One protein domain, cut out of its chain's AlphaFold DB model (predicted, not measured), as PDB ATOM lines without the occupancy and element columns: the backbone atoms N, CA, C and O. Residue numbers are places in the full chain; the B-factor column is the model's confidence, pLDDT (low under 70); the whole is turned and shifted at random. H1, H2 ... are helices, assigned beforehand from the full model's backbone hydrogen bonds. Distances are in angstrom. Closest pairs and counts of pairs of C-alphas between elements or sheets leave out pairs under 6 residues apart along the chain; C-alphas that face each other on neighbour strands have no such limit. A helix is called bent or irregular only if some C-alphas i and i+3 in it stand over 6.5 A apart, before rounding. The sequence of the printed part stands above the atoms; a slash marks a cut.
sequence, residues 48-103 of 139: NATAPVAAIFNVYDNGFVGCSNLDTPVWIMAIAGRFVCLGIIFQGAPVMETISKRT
ATOM      1  N   ASN A  48     225.834 263.667 263.216       87.12
ATOM      2  CA  ASN A  48     224.453 263.433 262.783       87.12
ATOM      3  C   ASN A  48     223.478 264.462 263.380       87.12
ATOM      4  O   ASN A  48     222.535 264.884 262.711       87.12
ATOM      5  N   ALA A  49     223.719 264.903 264.619       86.31
ATOM      6  CA  ALA A  49     222.907 265.925 265.277       86.31
ATOM      7  C   ALA A  49     223.329 267.354 264.900       86.31
ATOM      8  O   ALA A  49     222.478 268.229 264.722       86.31
ATOM      9  N   THR A  50     224.632 267.624 264.783       89.69
ATOM     10  CA  THR A  50     225.134 268.990 264.587       89.69
ATOM     11  C   THR A  50     225.070 269.453 263.140       89.69
ATOM     12  O   THR A  50     224.833 270.639 262.921       89.69
ATOM     13  N   ALA A  51     225.249 268.571 262.152       86.81
ATOM     14  CA  ALA A  51     225.313 268.970 260.744       86.81
ATOM     15  C   ALA A  51     224.015 269.638 260.234       86.81
ATOM     16  O   ALA A  51     224.112 270.714 259.637       86.81
ATOM     17  N   PRO A  52     222.800 269.115 260.510       88.75
ATOM     18  CA  PRO A  52     221.563 269.780 260.095       88.75
ATOM     19  C   PRO A  52     221.363 271.131 260.793       88.75
ATOM     20  O   PRO A  52     220.961 272.109 260.165       88.75
ATOM     21  N   VAL A  53     221.676 271.203 262.091       88.75
ATOM     22  CA  VAL A  53     221.532 272.431 262.888       88.75
ATOM     23  C   VAL A  53     222.501 273.507 262.400       88.75
ATOM     24  O   VAL A  53     222.106 274.659 262.222       88.75
ATOM     25  N   ALA A  54     223.751 273.132 262.125       87.25
ATOM     26  CA  ALA A  54     224.759 274.023 261.567       87.25
ATOM     27  C   ALA A  54     224.379 274.509 260.163       87.25
ATOM     28  O   ALA A  54     224.569 275.686 259.862       87.25
ATOM     29  N   ALA A  55     223.808 273.644 259.322       86.94
ATOM     30  CA  ALA A  55     223.336 274.030 257.995       86.94
ATOM     31  C   ALA A  55     222.213 275.080 258.075       86.94
ATOM     32  O   ALA A  55     222.283 276.108 257.403       86.94
ATOM     33  N   ILE A  56     221.215 274.869 258.941       87.94
ATOM     34  CA  ILE A  56     220.117 275.829 259.148       87.94
ATOM     35  C   ILE A  56     220.651 277.160 259.689       87.94
ATOM     36  O   ILE A  56     220.271 278.221 259.194       87.94
ATOM     37  N   PHE A  57     221.550 277.115 260.675       87.00
ATOM     38  CA  PHE A  57     222.143 278.314 261.267       87.00
ATOM     39  C   PHE A  57     222.947 279.131 260.244       87.00
ATOM     40  O   PHE A  57     222.767 280.343 260.149       87.00
ATOM     41  N   ASN A  58     223.776 278.473 259.429       84.75
ATOM     42  CA  ASN A  58     224.573 279.146 258.400       84.75
ATOM     43  C   ASN A  58     223.704 279.813 257.324       84.75
ATOM     44  O   ASN A  58     224.019 280.923 256.896       84.75
ATOM     45  N   VAL A  59     222.601 279.177 256.913       86.75
ATOM     46  CA  VAL A  59     221.648 279.774 255.959       86.75
ATOM     47  C   VAL A  59     220.895 280.953 256.579       86.75
ATOM     48  O   VAL A  59     220.640 281.936 255.887       86.75
ATOM     49  N   TYR A  60     220.549 280.880 257.866       85.81
ATOM     50  CA  TYR A  60     219.884 281.979 258.569       85.81
ATOM     51  C   TYR A  60     220.761 283.239 258.639       85.81
ATOM     52  O   TYR A  60     220.259 284.336 258.411       85.81
ATOM     53  N   ASP A  61     222.057 283.079 258.910       83.94
ATOM     54  CA  ASP A  61     222.987 284.199 259.109       83.94
ATOM     55  C   ASP A  61     223.537 284.765 257.783       83.94
ATOM     56  O   ASP A  61     223.616 285.978 257.597       83.94
ATOM     57  N   ASN A  62     223.858 283.895 256.815       82.88
ATOM     58  CA  ASN A  62     224.560 284.270 255.575       82.88
ATOM     59  C   ASN A  62     223.694 284.162 254.302       82.88
ATOM     60  O   ASN A  62     224.178 284.384 253.186       82.88
ATOM     61  N   GLY A  63     222.419 283.785 254.431       78.69
ATOM     62  CA  GLY A  63     221.559 283.450 253.295       78.69
ATOM     63  C   GLY A  63     222.051 282.212 252.529       78.69
ATOM     64  O   GLY A  63     222.875 281.434 253.006       78.69
ATOM     65  N   PHE A  64     221.586 282.025 251.288       76.88
ATOM     66  CA  PHE A  64     221.954 280.860 250.459       76.88
ATOM     67  C   PHE A  64     223.453 280.780 250.091       76.88
ATOM     68  O   PHE A  64     223.911 279.743 249.611       76.88
ATOM     69  N   VAL A  65     224.234 281.839 250.338       67.81
ATOM     70  CA  VAL A  65     225.698 281.859 250.143       67.81
ATOM     71  C   VAL A  65     226.421 281.053 251.238       67.81
ATOM     72  O   VAL A  65     227.504 280.508 251.000       67.81
ATOM     73  N   GLY A  66     225.782 280.885 252.406       61.53
ATOM     74  CA  GLY A  66     226.260 280.076 253.534       61.53
ATOM     75  C   GLY A  66     226.366 278.573 253.250       61.53
ATOM     76  O   GLY A  66     227.025 277.860 253.996       61.53
ATOM     77  N   CYS A  67     225.810 278.077 252.138       61.16
ATOM     78  CA  CYS A  67     225.956 276.673 251.728       61.16
ATOM     79  C   CYS A  67     227.394 276.292 251.329       61.16
ATOM     80  O   CYS A  67     227.685 275.112 251.156       61.16
ATOM     81  N   SER A  68     228.286 277.273 251.151       61.72
ATOM     82  CA  SER A  68     229.684 277.052 250.753       61.72
ATOM     83  C   SER A  68     230.634 276.790 251.929       61.72
ATOM     84  O   SER A  68     231.659 276.142 251.734       61.72
ATOM     85  N   ASN A  69     230.291 277.246 253.140       59.44
ATOM     86  CA  ASN A  69     231.085 277.061 254.356       59.44
ATOM     87  C   ASN A  69     230.188 276.472 255.451       59.44
ATOM     88  O   ASN A  69     229.463 277.190 256.132       59.44
ATOM     89  N   LEU A  70     230.232 275.147 255.601       67.19
ATOM     90  CA  LEU A  70     229.442 274.389 256.582       67.19
ATOM     91  C   LEU A  70     230.197 274.151 257.896       67.19
ATOM     92  O   LEU A  70     229.938 273.171 258.601       67.19
ATOM     93  N   ASP A  71     231.141 275.028 258.235       75.19
ATOM     94  CA  ASP A  71     231.846 274.901 259.503       75.19
ATOM     95  C   ASP A  71     230.843 274.996 260.653       75.19
ATOM     96  O   ASP A  71     230.000 275.895 260.731       75.19
ATOM     97  N   THR A  72     230.904 274.000 261.533       80.81
ATOM     98  CA  THR A  72     229.999 273.881 262.669       80.81
ATOM     99  C   THR A  72     230.573 274.673 263.844       80.81
ATOM    100  O   THR A  72     231.657 274.340 264.330       80.81
ATOM    101  N   PRO A  73     229.865 275.695 264.355       85.94
ATOM    102  CA  PRO A  73     230.304 276.437 265.526       85.94
ATOM    103  C   PRO A  73     230.491 275.534 266.752       85.94
ATOM    104  O   PRO A  73     229.650 274.686 267.061       85.94
ATOM    105  N   VAL A  74     231.554 275.786 267.522       87.75
ATOM    106  CA  VAL A  74     231.915 274.992 268.715       87.75
ATOM    107  C   VAL A  74     230.793 274.944 269.757       87.75
ATOM    108  O   VAL A  74     230.600 273.926 270.419       87.75
ATOM    109  N   TRP A  75     230.002 276.011 269.884       89.44
ATOM    110  CA  TRP A  75     228.889 276.050 270.832       89.44
ATOM    111  C   TRP A  75     227.755 275.078 270.461       89.44
ATOM    112  O   TRP A  75     227.150 274.505 271.370       89.44
ATOM    113  N   ILE A  76     227.501 274.838 269.164       90.38
ATOM    114  CA  ILE A  76     226.501 273.860 268.699       90.38
ATOM    115  C   ILE A  76     226.960 272.454 269.082       90.38
ATOM    116  O   ILE A  76     226.185 271.695 269.661       90.38
ATOM    117  N   MET A  77     228.240 272.144 268.850       89.19
ATOM    118  CA  MET A  77     228.839 270.867 269.256       89.19
ATOM    119  C   MET A  77     228.769 270.666 270.775       89.19
ATOM    120  O   MET A  77     228.388 269.597 271.244       89.19
ATOM    121  N   ALA A  78     229.055 271.710 271.560       90.56
ATOM    122  CA  ALA A  78     228.990 271.645 273.018       90.56
ATOM    123  C   ALA A  78     227.563 271.413 273.543       90.56
ATOM    124  O   ALA A  78     227.377 270.715 274.540       90.56
ATOM    125  N   ILE A  79     226.547 271.999 272.900       92.06
ATOM    126  CA  ILE A  79     225.141 271.734 273.228       92.06
ATOM    127  C   ILE A  79     224.782 270.292 272.863       92.06
ATOM    128  O   ILE A  79     224.263 269.577 273.718       92.06
ATOM    129  N   ALA A  80     225.089 269.857 271.638       90.81
ATOM    130  CA  ALA A  80     224.789 268.507 271.167       90.81
ATOM    131  C   ALA A  80     225.393 267.437 272.088       90.81
ATOM    132  O   ALA A  80     224.666 266.564 272.559       90.81
ATOM    133  N   GLY A  81     226.673 267.571 272.455       89.38
ATOM    134  CA  GLY A  81     227.334 266.650 273.384       89.38
ATOM    135  C   GLY A  81     226.642 266.569 274.750       89.38
ATOM    136  O   GLY A  81     226.425 265.476 275.267       89.38
ATOM    137  N   ARG A  82     226.196 267.703 275.314       91.44
ATOM    138  CA  ARG A  82     225.432 267.696 276.577       91.44
ATOM    139  C   ARG A  82     224.115 266.933 276.454       91.44
ATOM    140  O   ARG A  82     223.768 266.187 277.366       91.44
ATOM    141  N   PHE A  83     223.387 267.108 275.353       91.69
ATOM    142  CA  PHE A  83     222.131 266.390 275.124       91.69
ATOM    143  C   PHE A  83     222.342 264.888 274.913       91.69
ATOM    144  O   PHE A  83     221.549 264.107 275.433       91.69
ATOM    145  N   VAL A  84     223.425 264.475 274.244       89.81
ATOM    146  CA  VAL A  84     223.806 263.055 274.135       89.81
ATOM    147  C   VAL A  84     224.073 262.464 275.523       89.81
ATOM    148  O   VAL A  84     223.477 261.447 275.875       89.81
ATOM    149  N   CYS A  85     224.876 263.133 276.360       90.12
ATOM    150  CA  CYS A  85     225.129 262.678 277.732       90.12
ATOM    151  C   CYS A  85     223.835 262.550 278.550       90.12
ATOM    152  O   CYS A  85     223.630 261.544 279.228       90.12
ATOM    153  N   LEU A  86     222.941 263.542 278.473       93.62
ATOM    154  CA  LEU A  86     221.648 263.490 279.160       93.62
ATOM    155  C   LEU A  86     220.771 262.343 278.642       93.62
ATOM    156  O   LEU A  86     220.152 261.646 279.443       93.62
ATOM    157  N   GLY A  87     220.743 262.107 277.328       91.19
ATOM    158  CA  GLY A  87     220.004 260.998 276.725       91.19
ATOM    159  C   GLY A  87     220.463 259.635 277.248       91.19
ATOM    160  O   GLY A  87     219.626 258.808 277.612       91.19
ATOM    161  N   ILE A  88     221.776 259.431 277.373       90.19
ATOM    162  CA  ILE A  88     222.348 258.199 277.937       90.19
ATOM    163  C   ILE A  88     221.952 258.039 279.412       90.19
ATOM    164  O   ILE A  88     221.538 256.954 279.816       90.19
ATOM    165  N   ILE A  89     222.014 259.113 280.208       92.69
ATOM    166  CA  ILE A  89     221.653 259.075 281.635       92.69
ATOM    167  C   ILE A  89     220.173 258.727 281.830       92.69
ATOM    168  O   ILE A  89     219.846 257.907 282.687       92.69
ATOM    169  N   PHE A  90     219.272 259.333 281.052       94.31
ATOM    170  CA  PHE A  90     217.833 259.129 281.233       94.31
ATOM    171  C   PHE A  90     217.314 257.841 280.588       94.31
ATOM    172  O   PHE A  90     216.413 257.214 281.139       94.31
ATOM    173  N   GLN A  91     217.854 257.449 279.429       93.19
ATOM    174  CA  GLN A  91     217.260 256.405 278.586       93.19
ATOM    175  C   GLN A  91     218.238 255.298 278.161       93.19
ATOM    176  O   GLN A  91     217.820 254.350 277.500       93.19
ATOM    177  N   GLY A  92     219.513 255.357 278.558       88.56
ATOM    178  CA  GLY A  92     220.524 254.380 278.141       88.56
ATOM    179  C   GLY A  92     220.346 252.984 278.747       88.56
ATOM    180  O   GLY A  92     220.578 251.989 278.064       88.56
ATOM    181  N   ALA A  93     219.893 252.877 280.002       90.62
ATOM    182  CA  ALA A  93     219.836 251.590 280.709       90.62
ATOM    183  C   ALA A  93     218.924 250.537 280.038       90.62
ATOM    184  O   ALA A  93     219.398 249.424 279.804       90.62
ATOM    185  N   PRO A  94     217.675 250.855 279.633       91.56
ATOM    186  CA  PRO A  94     216.824 249.886 278.933       91.56
ATOM    187  C   PRO A  94     217.380 249.448 277.569       91.56
ATOM    188  O   PRO A  94     217.146 248.321 277.128       91.56
ATOM    189  N   VAL A  95     218.121 250.333 276.891       88.31
ATOM    190  CA  VAL A  95     218.745 250.037 275.591       88.31
ATOM    191  C   VAL A  95     219.899 249.056 275.775       88.31
ATOM    192  O   VAL A  95     219.918 248.021 275.111       88.31
ATOM    193  N   MET A  96     220.800 249.323 276.727       88.50
ATOM    194  CA  MET A  96     221.918 248.427 277.045       88.50
ATOM    195  C   MET A  96     221.430 247.039 277.477       88.50
ATOM    196  O   MET A  96     221.972 246.027 277.037       88.50
ATOM    197  N   GLU A  97     220.352 246.968 278.264       87.62
ATOM    198  CA  GLU A  97     219.739 245.691 278.645       87.62
ATOM    199  C   GLU A  97     219.191 244.925 277.428       87.62
ATOM    200  O   GLU A  97     219.329 243.705 277.336       87.62
ATOM    201  N   THR A  98     218.582 245.628 276.471       88.06
ATOM    202  CA  THR A  98     218.035 245.000 275.260       88.06
ATOM    203  C   THR A  98     219.142 244.470 274.350       88.06
ATOM    204  O   THR A  98     219.002 243.366 273.821       88.06
ATOM    205  N   ILE A  99     220.236 245.220 274.183       86.06
ATOM    206  CA  ILE A  99     221.399 244.792 273.391       86.06
ATOM    207  C   ILE A  99     222.040 243.560 274.033       86.06
ATOM    208  O   ILE A  99     222.185 242.536 273.370       86.06
ATOM    209  N   SER A 100     222.288 243.601 275.347       82.19
ATOM    210  CA  SER A 100     222.871 242.473 276.084       82.19
ATOM    211  C   SER A 100     222.057 241.179 275.958       82.19
ATOM    212  O   SER A 100     222.643 240.100 275.979       82.19
ATOM    213  N   LYS A 101     220.729 241.261 275.809       82.56
ATOM    214  CA  LYS A 101     219.856 240.086 275.627       82.56
ATOM    215  C   LYS A 101     219.793 239.565 274.190       82.56
ATOM    216  O   LYS A 101     219.352 238.437 273.988       82.56
ATOM    217  N   ARG A 102     220.115 240.394 273.195       79.06
ATOM    218  CA  ARG A 102     220.008 240.043 271.767       79.06
ATOM    219  C   ARG A 102     221.326 239.578 271.168       79.06
ATOM    220  O   ARG A 102     221.300 238.846 270.182       79.06
ATOM    221  N   THR A 103     222.440 240.001 271.745       74.50
ATOM    222  CA  THR A 103     223.766 239.570 271.320       74.50
ATOM    223  C   THR A 103     224.041 238.139 271.789       74.50
ATOM    224  O   THR A 103     223.525 237.687 272.813       74.50
TER     225      THR A 103
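Overview. This is residues 48 to 103 of the 139 residues of an uncharacterized protein of Phytophthora cactorum (UniProt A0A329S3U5). What would one see first? An extended helical hairpin, its two legs staggered: the long bent helix H2 has one arm, H2a, with its early residues side by side with the first part of H1, while its other arm, H2b, turns off steeply at one end. H1 kinks near residue 62, toward the other end, and a tight link leads into H2a. What is it made of? The printed part has 56 residues, with two named helices, H1 then H2, and no named strand, and its class is all helix. How large is it? It is extended, a rod with a radius of gyration of the C-alphas of 16.3 A and spans of 49 by 20 by 13 A.

Along the chain. Where is the longest helix? H2, residues 74 to 102, was assigned as one helix by its hydrogen bonds but is bent, with C-alphas 90 and 93 at 7.8 A. Its arm H2a, residues 74 to 90, measures 24.6 A from C-alpha 74 at (231.915, 274.992, 268.715), and its arm H2b, residues 93 to 102, measures 14.6 A and ends with C-alpha 102 at (220.008, 240.043, 271.767). Where is the other helix? H1, residues 48 to 68, measures 18.9 A from C-alpha 48 at (224.453, 263.433, 262.783), and is irregular, with C-alphas 61 and 64 at 9.3 A.

Arrangement. How do the arms stand? H2a and H2b stand at a steep tilt of 69.9 degrees, only just short of about perpendicular. Where does H1 touch? H1, with residues 49 to 54 alone, touches residues 76 to 80 of H2a, the closest C-alphas being those of Thr 50 and Met 77 at 6.2 A. They form a helical hairpin, running opposite ways at a shallow tilt of 25 degrees, while H1 and H2b are apart. Are the backbones helical? Every O i to N i+4 pair is within hydrogen-bond range in H2a and H2b, and 10 of 17 are in H1.

Size, cuts and confidence. How far does it reach? The two C-alphas farthest apart, those of Val 65 and Lys 101, are 49.3 A apart. Is it continuous? The printed part has no cut, and the link from H1 to H2 is tight. Where is confidence low? Residues 65 to 70 are under 70, against a mean pLDDT of the printed part of 84.7.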